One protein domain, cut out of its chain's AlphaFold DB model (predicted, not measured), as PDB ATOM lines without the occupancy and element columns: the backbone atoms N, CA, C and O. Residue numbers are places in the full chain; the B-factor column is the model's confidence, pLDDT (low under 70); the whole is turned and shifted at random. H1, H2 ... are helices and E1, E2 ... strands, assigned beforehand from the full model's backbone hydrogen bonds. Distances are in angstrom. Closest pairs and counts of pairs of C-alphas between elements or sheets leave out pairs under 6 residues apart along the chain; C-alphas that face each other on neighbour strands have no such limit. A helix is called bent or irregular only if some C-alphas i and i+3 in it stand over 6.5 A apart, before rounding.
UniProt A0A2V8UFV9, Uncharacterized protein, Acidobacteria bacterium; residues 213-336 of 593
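Overview. This is residues 213 to 336 of the 593 residues of an uncharacterized protein of Acidobacteria bacterium (UniProt A0A2V8UFV9). Two small sheets lie face to face as a sandwich, their strands crossed nearly at right angles: E1 E2 E3 E4 make one layer and the branched sheet E5 E6 E7 E8 E9 the other, with the chain passing between them at the turn from E4 to E5. Short helices come last: H2 lies across the first sheet, over E3, H3 is on the second sheet beside its strands, near E7, and H1 only grazes the second. The 124 printed residues hold nine named strands, then four named helices, a mixed class; the first sheet has the order E1 - E2 - E3 - E4, and both sheets are antiparallel. The whole is compact and rounded, with a radius of gyration of the C-alphas of 13.4 A and spans of 34 by 34 by 29 A.

Along the chain. Start at C-alpha 213, (-46.135, -44.149, 41.663); residues 213 to 228 hold no named element. At C-alpha 229, (-26.745, -41.932, 28.800), E1 begins, residues 229 to 231. Read on through E2, residues 237 to 244, 19.7 A long, E3, 247 to 253, 19.6 A, and E4, 259 to 263, 13.3 A. Next come E5, 266 to 268, E6, 273 to 279, 20.4 A, E7, 285 to 287, E8, 290 to 293, and E9, 298 to 301. Then find H1, 302 to 306, H2, 316 to 321, H3, 328 to 331, and H4, 333 to 336, which ends at C-alpha 336, (-43.435, -51.087, 48.314).

Arrangement. E1 to E4 form a meander, each strand the antiparallel neighbour of the one before; look at N 230 and O 239, 2.9 A, N 240 and O 251, 2.8 A, and N 250 and O 262, 2.9 A. E4 runs on into E5 at 89 degrees. E5 E6 E7 form a second meander, with N 268 and O 275 at 2.8 A and N 286 and O 278 at 2.9 A. E5 lies on one side of E6, E7 and E8 on the other side; N 274 and O 292 of E6 and E8 are within hydrogen-bond range at 2.9 A, and so are N 291 and O 300 of the neighbours E8 and E9 at 2.9 A. Residues 213 to 214 pair with residues 266 to 267 of E5. Between the sheets, the closest C-alphas of E1 and E9 are those of Phe 230 and Trp 299, 6.1 A. H2, irregular with C-alphas 317 and 320 7.2 A apart, is on the first sheet at a height of 8.4 A, only just over E3 with 3 of its C-alphas, and runs across the strands at 71 degrees to E3 on the local plane. H3 is on the branched sheet at a height of 7.3 A; its C-alpha 328 is 5.5 A from that of Val 285. H3 and H4 meet only through their link. In H1 the O i to N i+4 pair is within hydrogen-bond range; in H2 0 of 2 are, beside 2 of 3 O i to N i+3 pairs; H3 and H4 are too short for such an i+4 pair.

Size, cuts and confidence. Look to Arg 245 and Pro 308 for the two C-alphas farthest apart, 38.3 A. The printed part has no cut and no long link. Its mean pLDDT is 93.3, and no printed residue is under 70.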
ATOM      1  N   ARG A 213     -45.116 -44.988  42.300       94.44
ATOM      2  CA  ARG A 213     -46.135 -44.149  41.663       94.44
ATOM      3  C   ARG A 213     -46.247 -44.496  40.192       94.44
ATOM      4  O   ARG A 213     -45.230 -44.729  39.538       94.44
ATOM      5  N   ALA A 214     -47.475 -44.477  39.682       94.56
ATOM      6  CA  ALA A 214     -47.709 -44.467  38.246       94.56
ATOM      7  C   ALA A 214     -46.997 -43.266  37.602       94.56
ATOM      8  O   ALA A 214     -46.833 -42.209  38.229       94.56
ATOM      9  N   TYR A 215     -46.559 -43.445  36.359       95.12
ATOM     10  CA  TYR A 215     -45.865 -42.412  35.608       95.12
ATOM     11  C   TYR A 215     -46.704 -41.138  35.518       95.12
ATOM     12  O   TYR A 215     -47.851 -41.143  35.072       95.12
ATOM     13  N   ARG A 216     -46.073 -40.034  35.908       94.31
ATOM     14  CA  ARG A 216     -46.470 -38.675  35.558       94.31
ATOM     15  C   ARG A 216     -45.186 -37.880  35.301       94.31
ATOM     16  O   ARG A 216     -44.233 -38.090  36.060       94.31
ATOM     17  N   PRO A 217     -45.114 -37.016  34.276       94.19
ATOM     18  CA  PRO A 217     -43.889 -36.281  33.952       94.19
ATOM     19  C   PRO A 217     -43.302 -35.522  35.150       94.19
ATOM     20  O   PRO A 217     -42.098 -35.576  35.385       94.19
ATOM     21  N   GLU A 218     -44.152 -34.904  35.971       92.50
ATOM     22  CA  GLU A 218     -43.772 -34.138  37.165       92.50
ATOM     23  C   GLU A 218     -43.137 -34.981  38.286       92.50
ATOM     24  O   GLU A 218     -42.541 -34.443  39.218       92.50
ATOM     25  N   ASN A 219     -43.257 -36.309  38.217       91.19
ATOM     26  CA  ASN A 219     -42.702 -37.224  39.211       91.19
ATOM     27  C   ASN A 219     -41.269 -37.671  38.895       91.19
ATOM     28  O   ASN A 219     -40.642 -38.282  39.771       91.19
ATOM     29  N   VAL A 220     -40.778 -37.402  37.680       95.25
ATOM     30  CA  VAL A 220     -39.465 -37.838  37.197       95.25
ATOM     31  C   VAL A 220     -38.367 -36.942  37.766       95.25
ATOM     32  O   VAL A 220     -38.349 -35.736  37.551       95.25
ATOM     33  N   MET A 221     -37.433 -37.549  38.494       94.31
ATOM     34  CA  MET A 221     -36.279 -36.870  39.097       94.31
ATOM     35  C   MET A 221     -35.024 -36.941  38.220       94.31
ATOM     36  O   MET A 221     -34.061 -36.219  38.466       94.31
ATOM     37  N   GLY A 222     -34.993 -37.875  37.269       94.50
ATOM     38  CA  GLY A 222     -33.819 -38.188  36.466       94.50
ATOM     39  C   GLY A 222     -33.580 -37.213  35.329       94.50
ATOM     40  O   GLY A 222     -34.506 -36.602  34.806       94.50
ATOM     41  N   ASP A 223     -32.321 -37.116  34.912       95.62
ATOM     42  CA  ASP A 223     -31.943 -36.344  33.734       95.62
ATOM     43  C   ASP A 223     -32.128 -37.182  32.458       95.62
ATOM     44  O   ASP A 223     -31.352 -38.097  32.179       95.62
ATOM     45  N   PHE A 224     -33.180 -36.872  31.696       96.81
ATOM     46  CA  PHE A 224     -33.499 -37.504  30.406       96.81
ATOM     47  C   PHE A 224     -33.134 -36.620  29.202       96.81
ATOM     48  O   PHE A 224     -33.477 -36.965  28.068       96.81
ATOM     49  N   ARG A 225     -32.467 -35.479  29.422       95.00
ATOM     50  CA  ARG A 225     -32.174 -34.499  28.363       95.00
ATOM     51  C   ARG A 225     -30.685 -34.291  28.133       95.00
ATOM     52  O   ARG A 225     -30.269 -34.301  26.980       95.00
ATOM     53  N   VAL A 226     -29.912 -34.077  29.196       93.94
ATOM     54  CA  VAL A 226     -28.506 -33.659  29.098       93.94
ATOM     55  C   VAL A 226     -27.588 -34.843  29.373       93.94
ATOM     56  O   VAL A 226     -26.947 -35.357  28.462       93.94
ATOM     57  N   ASN A 227     -27.569 -35.340  30.608       94.38
ATOM     58  CA  ASN A 227     -26.759 -36.488  31.024       94.38
ATOM     59  C   ASN A 227     -27.586 -37.770  30.936       94.38
ATOM     60  O   ASN A 227     -27.798 -38.481  31.918       94.38
ATOM     61  N   ASN A 228     -28.111 -38.032  29.745       96.12
ATOM     62  CA  ASN A 228     -29.158 -39.015  29.504       96.12
ATOM     63  C   ASN A 228     -28.626 -40.350  28.964       96.12
ATOM     64  O   ASN A 228     -29.350 -41.084  28.294       96.12
ATOM     65  N   GLN A 229     -27.366 -40.682  29.235       97.00
ATOM     66  CA  GLN A 229     -26.745 -41.932  28.800       97.00
ATOM     67  C   GLN A 229     -26.067 -42.631  29.975       97.00
ATOM     68  O   GLN A 229     -25.602 -41.986  30.914       97.00
ATOM     69  N   PHE A 230     -26.014 -43.958  29.913       97.38
ATOM     70  CA  PHE A 230     -25.260 -44.783  30.849       97.38
ATOM     71  C   PHE A 230     -24.323 -45.711  30.075       97.38
ATOM     72  O   PHE A 230     -24.771 -46.457  29.193       97.38
ATOM     73  N   SER A 231     -23.042 -45.671  30.438       96.44
ATOM     74  CA  SER A 231     -22.012 -46.566  29.917       96.44
ATOM     75  C   SER A 231     -21.658 -47.651  30.926       96.44
ATOM     76  O   SER A 231     -21.651 -47.404  32.133       96.44
ATOM     77  N   ASP A 232     -21.367 -48.849  30.429       92.44
ATOM     78  CA  ASP A 232     -20.827 -49.937  31.243       92.44
ATOM     79  C   ASP A 232     -19.321 -49.750  31.520       92.44
ATOM     80  O   ASP A 232     -18.720 -48.723  31.195       92.44
ATOM     81  N   GLU A 233     -18.693 -50.741  32.150       88.81
ATOM     82  CA  GLU A 233     -17.283 -50.681  32.550       88.81
ATOM     83  C   GLU A 233     -16.309 -50.671  31.365       88.81
ATOM     84  O   GLU A 233     -15.150 -50.300  31.538       88.81
ATOM     85  N   THR A 234     -16.765 -51.055  30.170       91.25
ATOM     86  CA  THR A 234     -15.973 -50.988  28.934       91.25
ATOM     87  C   THR A 234     -16.005 -49.594  28.302       91.25
ATOM     88  O   THR A 234     -15.290 -49.332  27.338       91.25
ATOM     89  N   GLY A 235     -16.840 -48.692  28.831       93.44
ATOM     90  CA  GLY A 235     -17.115 -47.375  28.259       93.44
ATOM     91  C   GLY A 235     -18.211 -47.390  27.189       93.44
ATOM     92  O   GLY A 235     -18.626 -46.324  26.727       93.44
ATOM     93  N   ALA A 236     -18.734 -48.564  26.820       95.12
ATOM     94  CA  ALA A 236     -19.804 -48.684  25.844       95.12
ATOM     95  C   ALA A 236     -21.131 -48.163  26.411       95.12
ATOM     96  O   ALA A 236     -21.552 -48.542  27.501       95.12
ATOM     97  N   VAL A 237     -21.829 -47.325  25.640       97.44
ATOM     98  CA  VAL A 237     -23.171 -46.850  26.007       97.44
ATOM     99  C   VAL A 237     -24.168 -48.001  25.869       97.44
ATOM    100  O   VAL A 237     -24.384 -48.516  24.767       97.44
ATOM    101  N   VAL A 238     -24.797 -48.379  26.981       97.56
ATOM    102  CA  VAL A 238     -25.725 -49.523  27.072       97.56
ATOM    103  C   VAL A 238     -27.141 -49.132  27.491       97.56
ATOM    104  O   VAL A 238     -28.063 -49.928  27.325       97.56
ATOM    105  N   ALA A 239     -27.347 -47.903  27.978       98.12
ATOM    106  CA  ALA A 239     -28.680 -47.340  28.179       98.12
ATOM    107  C   ALA A 239     -28.744 -45.869  27.741       98.12
ATOM    108  O   ALA A 239     -27.780 -45.118  27.909       98.12
ATOM    109  N   ARG A 240     -29.888 -45.458  27.189       98.12
ATOM    110  CA  ARG A 240     -30.193 -44.075  26.803       98.12
ATOM    111  C   ARG A 240     -31.575 -43.690  27.296       98.12
ATOM    112  O   ARG A 240     -32.527 -44.451  27.161       98.12
ATOM    113  N   MET A 241     -31.686 -42.490  27.822       98.25
ATOM    114  CA  MET A 241     -32.901 -41.925  28.374       98.25
ATOM    115  C   MET A 241     -33.373 -40.818  27.441       98.25
ATOM    116  O   MET A 241     -32.578 -39.997  26.994       98.25
ATOM    117  N   SER A 242     -34.653 -40.796  27.097       97.88
ATOM    118  CA  SER A 242     -35.188 -39.797  26.169       97.88
ATOM    119  C   SER A 242     -36.601 -39.373  26.532       97.88
ATOM    120  O   SER A 242     -37.295 -40.034  27.307       97.88
ATOM    121  N   ILE A 243     -37.021 -38.244  25.965       97.56
ATOM    122  CA  ILE A 243     -38.387 -37.743  26.057       97.56
ATOM    123  C   ILE A 243     -38.923 -37.627  24.636       97.56
ATOM    124  O   ILE A 243     -38.360 -36.897  23.821       97.56
ATOM    125  N   THR A 244     -40.019 -38.323  24.354       95.62
ATOM    126  CA  THR A 244     -40.693 -38.302  23.052       95.62
ATOM    127  C   THR A 244     -42.167 -38.002  23.284       95.62
ATOM    128  O   THR A 244     -42.829 -38.752  23.996       95.62
ATOM    129  N   ARG A 245     -42.685 -36.914  22.691       92.25
ATOM    130  CA  ARG A 245     -44.083 -36.460  22.876       92.25
ATOM    131  C   ARG A 245     -44.484 -36.414  24.363       92.25
ATOM    132  O   ARG A 245     -45.464 -37.032  24.766       92.25
ATOM    133  N   ASP A 246     -43.646 -35.775  25.179       89.94
ATOM    134  CA  ASP A 246     -43.804 -35.618  26.638       89.94
ATOM    135  C   ASP A 246     -43.855 -36.915  27.471       89.94
ATOM    136  O   ASP A 246     -44.078 -36.880  28.688       89.94
ATOM    137  N   LYS A 247     -43.565 -38.073  26.864       96.31
ATOM    138  CA  LYS A 247     -43.368 -39.336  27.580       96.31
ATOM    139  C   LYS A 247     -41.884 -39.670  27.706       96.31
ATOM    140  O   LYS A 247     -41.122 -39.528  26.753       96.31
ATOM    141  N   HIS A 248     -41.484 -40.108  28.896       98.19
ATOM    142  CA  HIS A 248     -40.126 -40.561  29.181       98.19
ATOM    143  C   HIS A 248     -39.939 -42.018  28.740       98.19
ATOM    144  O   HIS A 248     -40.805 -42.867  28.976       98.19
ATOM    145  N   TYR A 249     -38.794 -42.304  28.127       98.31
ATOM    146  CA  TYR A 249     -38.415 -43.622  27.627       98.31
ATOM    147  C   TYR A 249     -37.001 -43.988  28.070       98.31
ATOM    148  O   TYR A 249     -36.138 -43.122  28.238       98.31
ATOM    149  N   VAL A 250     -36.764 -45.290  28.209       98.19
ATOM    150  CA  VAL A 250     -35.438 -45.878  28.414       98.19
ATOM    151  C   VAL A 250     -35.177 -46.850  27.270       98.19
ATOM    152  O   VAL A 250     -35.900 -47.828  27.091       98.19
ATOM    153  N   ALA A 251     -34.143 -46.577  26.484       98.06
ATOM    154  CA  ALA A 251     -33.607 -47.496  25.498       98.06
ATOM    155  C   ALA A 251     -32.460 -48.296  26.123       98.06
ATOM    156  O   ALA A 251     -31.540 -47.707  26.688       98.06
ATOM    157  N   VAL A 252     -32.498 -49.620  26.011       97.75
ATOM    158  CA  VAL A 252     -31.449 -50.520  26.501       97.75
ATOM    159  C   VAL A 252     -30.873 -51.289  25.321       97.75
ATOM    160  O   VAL A 252     -31.624 -51.831  24.508       97.75
ATOM    161  N   ARG A 253     -29.545 -51.317  25.224       97.31
ATOM    162  CA  ARG A 253     -28.828 -52.091  24.213       97.31
ATOM    163  C   ARG A 253     -28.739 -53.541  24.662       97.31
ATOM    164  O   ARG A 253     -28.292 -53.784  25.776       97.31
ATOM    165  N   ASP A 254     -29.150 -54.494  23.840       94.75
ATOM    166  CA  ASP A 254     -29.050 -55.912  24.178       94.75
ATOM    167  C   ASP A 254     -27.701 -56.536  23.781       94.75
ATOM    168  O   ASP A 254     -26.819 -55.876  23.227       94.75
ATOM    169  N   ARG A 255     -27.514 -57.823  24.100       91.62
ATOM    170  CA  ARG A 255     -26.272 -58.560  23.800       91.62
ATOM    171  C   ARG A 255     -25.978 -58.711  22.303       91.62
ATOM    172  O   ARG A 255     -24.819 -58.925  21.963       91.62
ATOM    173  N   ALA A 256     -26.985 -58.617  21.432       93.56
ATOM    174  CA  ALA A 256     -26.784 -58.608  19.983       93.56
ATOM    175  C   ALA A 256     -26.368 -57.216  19.472       93.56
ATOM    176  O   ALA A 256     -25.981 -57.067  18.318       93.56
ATOM    177  N   GLY A 257     -26.404 -56.202  20.342       93.31
ATOM    178  CA  GLY A 257     -26.083 -54.821  20.019       93.31
ATOM    179  C   GLY A 257     -27.296 -53.986  19.611       93.31
ATOM    180  O   GLY A 257     -27.108 -52.792  19.355       93.31
ATOM    181  N   GLU A 258     -28.496 -54.573  19.610       96.56
ATOM    182  CA  GLU A 258     -29.756 -53.951  19.198       96.56
ATOM    183  C   GLU A 258     -30.359 -53.095  20.315       96.56
ATOM    184  O   GLU A 258     -30.273 -53.425  21.500       96.56
ATOM    185  N   TRP A 259     -31.002 -51.983  19.952       97.62
ATOM    186  CA  TRP A 259     -31.641 -51.085  20.916       97.62
ATOM    187  C   TRP A 259     -33.122 -51.409  21.081       97.62
ATOM    188  O   TRP A 259     -33.897 -51.330  20.130       97.62
ATOM    189  N   ARG A 260     -33.544 -51.684  22.317       97.06
ATOM    190  CA  ARG A 260     -34.961 -51.836  22.671       97.06
ATOM    191  C   ARG A 260     -35.428 -50.659  23.503       97.06
ATOM    192  O   ARG A 260     -34.807 -50.339  24.513       97.06
ATOM    193  N   ILE A 261     -36.516 -50.024  23.080       97.50
ATOM    194  CA  ILE A 261     -37.062 -48.816  23.704       97.50
ATOM    195  C   ILE A 261     -38.281 -49.191  24.537       97.50
ATOM    196  O   ILE A 261     -39.228 -49.787  24.027       97.50
ATOM    197  N   TYR A 262     -38.269 -48.796  25.804       97.81
ATOM    198  CA  TYR A 262     -39.335 -49.072  26.754       97.81
ATOM    199  C   TYR A 262     -39.904 -47.762  27.305       97.81
ATOM    200  O   TYR A 262     -39.133 -46.865  27.664       97.81
ATOM    201  N   PRO A 263     -41.237 -47.617  27.394       98.12
ATOM    202  CA  PRO A 263     -41.831 -46.505  28.117       98.12
ATOM    203  C   PRO A 263     -41.531 -46.609  29.615       98.12
ATOM    204  O   PRO A 263     -41.483 -47.699  30.186       98.12
ATOM    205  N   VAL A 264     -41.377 -45.459  30.266       98.19
ATOM    206  CA  VAL A 264     -41.449 -45.375  31.726       98.19
ATOM    207  C   VAL A 264     -42.923 -45.350  32.122       98.19
ATOM    208  O   VAL A 264     -43.644 -44.418  31.765       98.19
ATOM    209  N   ASP A 265     -43.363 -46.360  32.870       97.81
ATOM    210  CA  ASP A 265     -44.750 -46.486  33.340       97.81
ATOM    211  C   ASP A 265     -44.867 -46.352  34.865       97.81
ATOM    212  O   ASP A 265     -45.938 -46.021  35.374       97.81
ATOM    213  N   TYR A 266     -43.756 -46.511  35.595       97.44
ATOM    214  CA  TYR A 266     -43.685 -46.271  37.038       97.44
ATOM    215  C   TYR A 266     -42.383 -45.586  37.459       97.44
ATOM    216  O   TYR A 266     -41.317 -45.815  36.882       97.44
ATOM    217  N   THR A 267     -42.474 -44.795  38.530       97.06
ATOM    218  CA  THR A 267     -41.327 -44.267  39.287       97.06
ATOM    219  C   THR A 267     -41.249 -44.949  40.650       97.06
ATOM    220  O   THR A 267     -42.285 -45.095  41.309       97.06
ATOM    221  N   ILE A 268     -40.044 -45.316  41.085       95.56
ATOM    222  CA  ILE A 268     -39.782 -46.012  42.350       95.56
ATOM    223  C   ILE A 268     -38.778 -45.198  43.174       95.56
ATOM    224  O   ILE A 268     -37.655 -44.954  42.732       95.56
ATOM    225  N   GLY A 269     -39.168 -44.795  44.382       90.75
ATOM    226  CA  GLY A 269     -38.377 -43.909  45.239       90.75
ATOM    227  C   GLY A 269     -38.550 -42.414  44.925       90.75
ATOM    228  O   GLY A 269     -39.062 -42.010  43.877       90.75
ATOM    229  N   SER A 270     -38.174 -41.572  45.895       83.31
ATOM    230  CA  SER A 270     -38.555 -40.145  45.899       83.31
ATOM    231  C   SER A 270     -37.608 -39.184  46.638       83.31
ATOM    232  O   SER A 270     -37.951 -38.015  46.797       83.31
ATOM    233  N   LYS A 271     -36.440 -39.642  47.120       84.94
ATOM    234  CA  LYS A 271     -35.519 -38.812  47.932       84.94
ATOM    235  C   LYS A 271     -34.120 -38.700  47.314       84.94
ATOM    236  O   LYS A 271     -33.773 -37.701  46.694       84.94
ATOM    237  N   TRP A 272     -33.318 -39.748  47.477       87.56
ATOM    238  CA  TRP A 272     -31.888 -39.759  47.133       87.56
ATOM    239  C   TRP A 272     -31.582 -40.381  45.768       87.56
ATOM    240  O   TRP A 272     -30.506 -40.207  45.193       87.56
ATOM    241  N   GLN A 273     -32.530 -41.172  45.285       90.44
ATOM    242  CA  GLN A 273     -32.448 -41.930  44.053       90.44
ATOM    243  C   GLN A 273     -33.859 -42.267  43.586       90.44
ATOM    244  O   GLN A 273     -34.780 -42.354  44.409       90.44
ATOM    245  N   GLN A 274     -34.007 -42.452  42.280       94.38
ATOM    246  CA  GLN A 274     -35.251 -42.885  41.667       94.38
ATOM    247  C   GLN A 274     -34.957 -43.935  40.601       94.38
ATOM    248  O   GLN A 274     -34.225 -43.674  39.640       94.38
ATOM    249  N   ALA A 275     -35.520 -45.121  40.801       95.19
ATOM    250  CA  ALA A 275     -35.585 -46.165  39.795       95.19
ATOM    251  C   ALA A 275     -36.870 -46.010  38.971       95.19
ATOM    252  O   ALA A 275     -37.816 -45.320  39.363       95.19
ATOM    253  N   TYR A 276     -36.896 -46.661  37.816       97.19
ATOM    254  CA  TYR A 276     -38.002 -46.589  36.869       97.19
ATOM    255  C   TYR A 276     -38.375 -48.000  36.427       97.19
ATOM    256  O   TYR A 276     -37.536 -48.905  36.458       97.19
ATOM    257  N   ALA A 277     -39.619 -48.188  36.003       97.56
ATOM    258  CA  ALA A 277     -40.079 -49.473  35.495       97.56
ATOM    259  C   ALA A 277     -41.002 -49.311  34.287       97.56
ATOM    260  O   ALA A 277     -41.680 -48.289  34.141       97.56
ATOM    261  N   THR A 278     -41.026 -50.341  33.449       97.94
ATOM    262  CA  THR A 278     -41.935 -50.479  32.306       97.94
ATOM    263  C   THR A 278     -42.979 -51.548  32.597       97.94
ATOM    264  O   THR A 278     -42.691 -52.512  33.316       97.94
ATOM    265  N   ARG A 279     -44.186 -51.385  32.053       97.44
ATOM    266  CA  ARG A 279     -45.262 -52.375  32.125       97.44
ATOM    267  C   ARG A 279     -45.462 -53.028  30.764       97.44
ATOM    268  O   ARG A 279     -45.723 -52.351  29.774       97.44
ATOM    269  N   LEU A 280     -45.380 -54.352  30.726       95.69
ATOM    270  CA  LEU A 280     -45.650 -55.130  29.521       95.69
ATOM    271  C   LEU A 280     -47.163 -55.285  29.293       95.69
ATOM    272  O   LEU A 280     -47.937 -55.193  30.249       95.69
ATOM    273  N   PRO A 281     -47.608 -55.598  28.059       94.44
ATOM    274  CA  PRO A 281     -49.013 -55.907  27.779       94.44
ATOM    275  C   PRO A 281     -49.578 -57.066  28.614       94.44
ATOM    276  O   PRO A 281     -50.766 -57.076  28.913       94.44
ATOM    277  N   THR A 282     -48.727 -58.007  29.036       91.88
ATOM    278  CA  THR A 282     -49.084 -59.113  29.944       91.88
ATOM    279  C   THR A 282     -49.438 -58.644  31.358       91.88
ATOM    280  O   THR A 282     -50.028 -59.394  32.124       91.88
ATOM    281  N   GLY A 283     -49.086 -57.407  31.721       92.94
ATOM    282  CA  GLY A 283     -49.256 -56.846  33.060       92.94
ATOM    283  C   GLY A 283     -48.011 -56.940  33.945       92.94
ATOM    284  O   GLY A 283     -47.987 -56.311  35.008       92.94
ATOM    285  N   ASP A 284     -46.966 -57.654  33.516       95.56
ATOM    286  CA  ASP A 284     -45.681 -57.709  34.217       95.56
ATOM    287  C   ASP A 284     -45.018 -56.329  34.262       95.56
ATOM    288  O   ASP A 284     -44.993 -55.600  33.265       95.56
ATOM    289  N   VAL A 285     -44.471 -55.963  35.422       97.38
ATOM    290  CA  VAL A 285     -43.735 -54.713  35.613       97.38
ATOM    291  C   VAL A 285     -42.268 -55.050  35.835       97.38
ATOM    292  O   VAL A 285     -41.930 -55.770  36.772       97.38
ATOM    293  N   HIS A 286     -41.388 -54.507  34.995       96.56
ATOM    294  CA  HIS A 286     -39.949 -54.759  35.058       96.56
ATOM    295  C   HIS A 286     -39.177 -53.492  35.404       96.56
ATOM    296  O   HIS A 286     -39.324 -52.460  34.746       96.56
ATOM    297  N   VAL A 287     -38.339 -53.582  36.437       96.06
ATOM    298  CA  VAL A 287     -37.498 -52.478  36.914       96.06
ATOM    299  C   VAL A 287     -36.242 -52.386  36.057       96.06
ATOM    300  O   VAL A 287     -35.498 -53.363  35.935       96.06
ATOM    301  N   PHE A 288     -35.981 -51.210  35.486       95.62
ATOM    302  CA  PHE A 288     -34.777 -50.985  34.689       95.62
ATOM    303  C   PHE A 288     -33.506 -51.191  35.531       95.62
ATOM    304  O   PHE A 288     -33.488 -50.878  36.723       95.62
ATOM    305  N   PRO A 289     -32.407 -51.678  34.927       91.38
ATOM    306  CA  PRO A 289     -31.158 -51.919  35.647       91.38
ATOM    307  C   PRO A 289     -30.398 -50.636  36.006       91.38
ATOM    308  O   PRO A 289     -29.485 -50.662  36.834       91.38
ATOM    309  N   VAL A 290     -30.789 -49.511  35.403       94.69
ATOM    310  CA  VAL A 290     -30.243 -48.181  35.667       94.69
ATOM    311  C   VAL A 290     -31.251 -47.329  36.434       94.69
ATOM    312  O   VAL A 290     -32.446 -47.329  36.140       94.69
ATOM    313  N   GLN A 291     -30.758 -46.573  37.409       94.62
ATOM    314  CA  GLN A 291     -31.543 -45.614  38.186       94.62
ATOM    315  C   GLN A 291     -30.809 -44.277  38.270       94.62
ATOM    316  O   GLN A 291     -29.588 -44.226  38.115       94.62
ATOM    317  N   TYR A 292     -31.527 -43.200  38.571       95.88
ATOM    318  CA  TYR A 292     -30.915 -41.887  38.741       95.88
ATOM    319  C   TYR A 292     -30.570 -41.621  40.206       95.88
ATOM    320  O   TYR A 292     -31.403 -41.825  41.090       95.88
ATOM    321  N   SER A 293     -29.358 -41.137  40.468       93.88
ATOM    322  CA  SER A 293     -28.912 -40.700  41.792       93.88
ATOM    323  C   SER A 293     -28.917 -39.181  41.880       93.88
ATOM    324  O   SER A 293     -28.166 -38.531  41.159       93.88
ATOM    325  N   THR A 294     -29.672 -38.606  42.818       90.94
ATOM    326  CA  THR A 294     -29.601 -37.156  43.078       90.94
ATOM    327  C   THR A 294     -28.348 -36.775  43.861       90.94
ATOM    328  O   THR A 294     -27.859 -35.659  43.719       90.94
ATOM    329  N   ILE A 295     -27.785 -37.719  44.625       89.06
ATOM    330  CA  ILE A 295     -26.515 -37.551  45.344       89.06
ATOM    331  C   ILE A 295     -25.358 -37.390  44.353       89.06
ATOM    332  O   ILE A 295     -24.582 -36.446  44.461       89.06
ATOM    333  N   LYS A 296     -25.245 -38.305  43.381       90.56
ATOM    334  CA  LYS A 296     -24.168 -38.284  42.378       90.56
ATOM    335  C   LYS A 296     -24.514 -37.469  41.127       90.56
ATOM    336  O   LYS A 296     -23.647 -37.278  40.286       90.56
ATOM    337  N   ARG A 297     -25.772 -37.029  40.992       92.56
ATOM    338  CA  ARG A 297     -26.340 -36.342  39.816       92.56
ATOM    339  C   ARG A 297     -26.121 -37.093  38.496       92.56
ATOM    340  O   ARG A 297     -25.891 -36.482  37.459       92.56
ATOM    341  N   GLN A 298     -26.199 -38.421  38.534       94.19
ATOM    342  CA  GLN A 298     -25.945 -39.280  37.374       94.19
ATOM    343  C   GLN A 298     -26.741 -40.584  37.438       94.19
ATOM    344  O   GLN A 298     -27.230 -40.990  38.499       94.19
ATOM    345  N   TRP A 299     -26.810 -41.266  36.298       95.75
ATOM    346  CA  TRP A 299     -27.333 -42.623  36.197       95.75
ATOM    347  C   TRP A 299     -26.334 -43.637  36.744       95.75
ATOM    348  O   TRP A 299     -25.129 -43.537  36.521       95.75
ATOM    349  N   VAL A 300     -26.836 -44.616  37.488       94.25
ATOM    350  CA  VAL A 300     -26.035 -45.676  38.103       94.25
ATOM    351  C   VAL A 300     -26.681 -47.032  37.859       94.25
ATOM    352  O   VAL A 300     -27.906 -47.146  37.820       94.25
ATOM    353  N   ASN A 301     -25.857 -48.072  37.756       93.62
ATOM    354  CA  ASN A 301     -26.324 -49.452  37.740       93.62
ATOM    355  C   ASN A 301     -26.735 -49.869  39.158       93.62
ATOM    356  O   ASN A 301     -25.878 -50.068  40.020       93.62
ATOM    357  N   TYR A 302     -28.041 -49.960  39.402       85.56
ATOM    358  CA  TYR A 302     -28.597 -50.254  40.723       85.56
ATOM    359  C   TYR A 302     -28.207 -51.653  41.202       85.56
ATOM    360  O   TYR A 302     -27.678 -51.816  42.301       85.56
ATOM    361  N   TRP A 303     -28.414 -52.659  40.353       86.62
ATOM    362  CA  TRP A 303     -28.196 -54.055  40.720       86.62
ATOM    363  C   TRP A 303     -26.729 -54.345  41.005       86.62
ATOM    364  O   TRP A 303     -26.436 -55.084  41.934       86.62
ATOM    365  N   LYS A 304     -25.792 -53.702  40.298       87.69
ATOM    366  CA  LYS A 304     -24.356 -53.835  40.594       87.69
ATOM    367  C   LYS A 304     -23.981 -53.350  42.000       87.69
ATOM    368  O   LYS A 304     -22.988 -53.805  42.556       87.69
ATOM    369  N   VAL A 305     -24.743 -52.408  42.553       82.50
ATOM    370  CA  VAL A 305     -24.487 -51.835  43.878       82.50
ATOM    371  C   VAL A 305     -24.992 -52.750  44.992       82.50
ATOM    372  O   VAL A 305     -24.331 -52.862  46.021       82.50
ATOM    373  N   ILE A 306     -26.153 -53.379  44.803       78.69
ATOM    374  CA  ILE A 306     -26.820 -54.157  45.858       78.69
ATOM    375  C   ILE A 306     -26.597 -55.668  45.754       78.69
ATOM    376  O   ILE A 306     -26.719 -56.375  46.753       78.69
ATOM    377  N   ASP A 307     -26.255 -56.174  44.570       82.12
ATOM    378  CA  ASP A 307     -26.037 -57.597  44.357       82.12
ATOM    379  C   ASP A 307     -24.563 -57.985  44.514       82.12
ATOM    380  O   ASP A 307     -23.652 -57.165  44.363       82.12
ATOM    381  N   PRO A 308     -24.285 -59.279  44.749       81.62
ATOM    382  CA  PRO A 308     -22.944 -59.817  44.611       81.62
ATOM    383  C   PRO A 308     -22.290 -59.501  43.252       81.62
ATOM    384  O   PRO A 308     -22.971 -59.534  42.222       81.62
ATOM    385  N   PRO A 309     -20.954 -59.295  43.220       84.81
ATOM    386  CA  PRO A 309     -20.212 -59.220  41.966       84.81
ATOM    387  C   PRO A 309     -20.522 -60.421  41.067       84.81
ATOM    388  O   PRO A 309     -20.532 -61.558  41.537       84.81
ATOM    389  N   GLY A 310     -20.790 -60.153  39.788       83.81
ATOM    390  CA  GLY A 310     -21.173 -61.173  38.806       83.81
ATOM    391  C   GLY A 310     -22.672 -61.488  38.738       83.81
ATOM    392  O   GLY A 310     -23.056 -62.364  37.967       83.81
ATOM    393  N   SER A 311     -23.533 -60.791  39.494       86.25
ATOM    394  CA  SER A 311     -24.987 -60.981  39.390       86.25
ATOM    395  C   SER A 311     -25.497 -60.749  37.960       86.25
ATOM    396  O   SER A 311     -25.245 -59.682  37.391       86.25
ATOM    397  N   PRO A 312     -26.290 -61.676  37.389       83.19
ATOM    398  CA  PRO A 312     -26.909 -61.485  36.079       83.19
ATOM    399  C   PRO A 312     -27.794 -60.233  35.995       83.19
ATOM    400  O   PRO A 312     -27.870 -59.621  34.932       83.19
ATOM    401  N   ARG A 313     -28.414 -59.804  37.108       84.50
ATOM    402  CA  ARG A 313     -29.228 -58.572  37.158       84.50
ATOM    403  C   ARG A 313     -28.414 -57.306  36.913       84.50
ATOM    404  O   ARG A 313     -28.945 -56.323  36.404       84.50
ATOM    405  N   ALA A 314     -27.130 -57.327  37.271       90.25
ATOM    406  CA  ALA A 314     -26.220 -56.211  37.053       90.25
ATOM    407  C   ALA A 314     -25.820 -56.054  35.580       90.25
ATOM    408  O   ALA A 314     -25.282 -55.014  35.207       90.25
ATOM    409  N   VAL A 315     -26.092 -57.039  34.721       91.94
ATOM    410  CA  VAL A 315     -25.761 -56.962  33.297       91.94
ATOM    411  C   VAL A 315     -26.869 -56.210  32.560       91.94
ATOM    412  O   VAL A 315     -27.856 -56.805  32.127       91.94
ATOM    413  N   VAL A 316     -26.692 -54.894  32.387       94.38
ATOM    414  CA  VAL A 316     -27.676 -53.991  31.752       94.38
ATOM    415  C   VAL A 316     -28.161 -54.530  30.404       94.38
ATOM    416  O   VAL A 316     -29.362 -54.547  30.142       94.38
ATOM    417  N   THR A 317     -27.249 -55.069  29.592       94.44
ATOM    418  CA  THR A 317     -27.547 -55.608  28.254       94.44
ATOM    419  C   THR A 317     -28.371 -56.897  28.245       94.44
ATOM    420  O   THR A 317     -28.740 -57.393  27.184       94.44
ATOM    421  N   SER A 318     -28.679 -57.457  29.417       94.06
ATOM    422  CA  SER A 318     -29.548 -58.633  29.567       94.06
ATOM    423  C   SER A 318     -30.976 -58.270  29.982       94.06
ATOM    424  O   SER A 318     -31.803 -59.164  30.137       94.06
ATOM    425  N   PHE A 319     -31.298 -56.981  30.157       94.25
ATOM    426  CA  PHE A 319     -32.627 -56.543  30.599       94.25
ATOM    427  C   PHE A 319     -33.760 -57.019  29.677       94.25
ATOM    428  O   PHE A 319     -34.847 -57.348  30.145       94.25
ATOM    429  N   ASN A 320     -33.493 -57.132  28.372       93.31
ATOM    430  CA  ASN A 320     -34.455 -57.599  27.374       93.31
ATOM    431  C   ASN A 320     -34.940 -59.046  27.581       93.31
ATOM    432  O   ASN A 320     -35.919 -59.440  26.950       93.31
ATOM    433  N   GLN A 321     -34.280 -59.822  28.446       93.38
ATOM    434  CA  GLN A 321     -34.724 -61.159  28.845       93.38
ATOM    435  C   GLN A 321     -35.954 -61.124  29.758       93.38
ATOM    436  O   GLN A 321     -36.628 -62.142  29.871       93.38
ATOM    437  N   LEU A 322     -36.234 -59.982  30.411       92.19
ATOM    438  CA  LEU A 322     -37.442 -59.740  31.214       92.19
ATOM    439  C   LEU A 322     -37.732 -60.887  32.203       92.19
ATOM    440  O   LEU A 322     -38.852 -61.372  32.330       92.19
ATOM    441  N   SER A 323     -36.692 -61.351  32.900       90.81
ATOM    442  CA  SER A 323     -36.801 -62.482  33.825       90.81
ATOM    443  C   SER A 323     -37.421 -62.080  35.165       90.81
ATOM    444  O   SER A 323     -37.487 -60.896  35.520       90.81
ATOM    445  N   THR A 324     -37.801 -63.081  35.963       90.06
ATOM    446  CA  THR A 324     -38.365 -62.911  37.313       90.06
ATOM    447  C   THR A 324     -37.489 -62.064  38.234       90.06
ATOM    448  O   THR A 324     -38.006 -61.417  39.136       90.06
ATOM    449  N   THR A 325     -36.182 -61.986  37.985       88.06
ATOM    450  CA  THR A 325     -35.229 -61.217  38.801       88.06
ATOM    451  C   THR A 325     -35.378 -59.696  38.636       88.06
ATOM    452  O   THR A 325     -34.992 -58.937  39.524       88.06
ATOM    453  N   THR A 326     -35.978 -59.250  37.527       92.00
ATOM    454  CA  THR A 326     -36.288 -57.835  37.246       92.00
ATOM    455  C   THR A 326     -37.754 -57.483  37.517       92.00
ATOM    456  O   THR A 326     -38.124 -56.313  37.428       92.00
ATOM    457  N   SER A 327     -38.585 -58.475  37.861       94.12
ATOM    458  CA  SER A 327     -40.006 -58.279  38.164       94.12
ATOM    459  C   SER A 327     -40.181 -57.447  39.433       94.12
ATOM    460  O   SER A 327     -39.725 -57.826  40.516       94.12
ATOM    461  N   TYR A 328     -40.867 -56.316  39.307       95.00
ATOM    462  CA  TYR A 328     -41.213 -55.460  40.433       95.00
ATOM    463  C   TYR A 328     -42.175 -56.170  41.388       95.00
ATOM    464  O   TYR A 328     -41.980 -56.127  42.603       95.00
ATOM    465  N   GLN A 329     -43.199 -56.840  40.849       94.38
ATOM    466  CA  GLN A 329     -44.215 -57.510  41.660       94.38
ATOM    467  C   GLN A 329     -43.628 -58.598  42.561       94.38
ATOM    468  O   GLN A 329     -44.016 -58.703  43.719       94.38
ATOM    469  N   ILE A 330     -42.661 -59.363  42.052       91.06
ATOM    470  CA  ILE A 330     -42.038 -60.454  42.810       91.06
ATOM    471  C   ILE A 330     -41.050 -59.909  43.850       91.06
ATOM    472  O   ILE A 330     -41.050 -60.354  44.993       91.06
ATOM    473  N   ASN A 331     -40.201 -58.947  43.467       88.56
ATOM    474  CA  ASN A 331     -39.025 -58.593  44.273       88.56
ATOM    475  C   ASN A 331     -39.173 -57.314  45.105       88.56
ATOM    476  O   ASN A 331     -38.365 -57.079  45.999       88.56
ATOM    477  N   CYS A 332     -40.127 -56.439  44.781       91.81
ATOM    478  CA  CYS A 332     -40.215 -55.102  45.376       91.81
ATOM    479  C   CYS A 332     -41.594 -54.809  45.964       91.81
ATOM    480  O   CYS A 332     -41.688 -54.204  47.031       91.81
ATOM    481  N   ALA A 333     -42.663 -55.243  45.292       94.25
ATOM    482  CA  ALA A 333     -44.027 -54.952  45.711       94.25
ATOM    483  C   ALA A 333     -44.353 -55.375  47.156       94.25
ATOM    484  O   ALA A 333     -45.003 -54.575  47.827       94.25
ATOM    485  N   PRO A 334     -43.859 -56.509  47.706       91.62
ATOM    486  CA  PRO A 334     -44.181 -56.888  49.083       91.62
ATOM    487  C   PRO A 334     -43.907 -55.786  50.116       91.62
ATOM    488  O   PRO A 334     -44.703 -55.596  51.031       91.62
ATOM    489  N   CYS A 335     -42.842 -55.001  49.924       91.88
ATOM    490  CA  CYS A 335     -42.478 -53.893  50.809       91.88
ATOM    491  C   CYS A 335     -42.840 -52.501  50.270       91.88
ATOM    492  O   CYS A 335     -42.664 -51.521  50.992       91.88
ATOM    493  N   HIS A 336     -43.265 -52.375  49.007       94.69
ATOM    494  CA  HIS A 336     -43.435 -51.087  48.314       94.69
ATOM    495  C   HIS A 336     -44.862 -50.842  47.775       94.69
ATOM    496  O   HIS A 336     -45.107 -49.817  47.130       94.69
TER     497      HIS A 336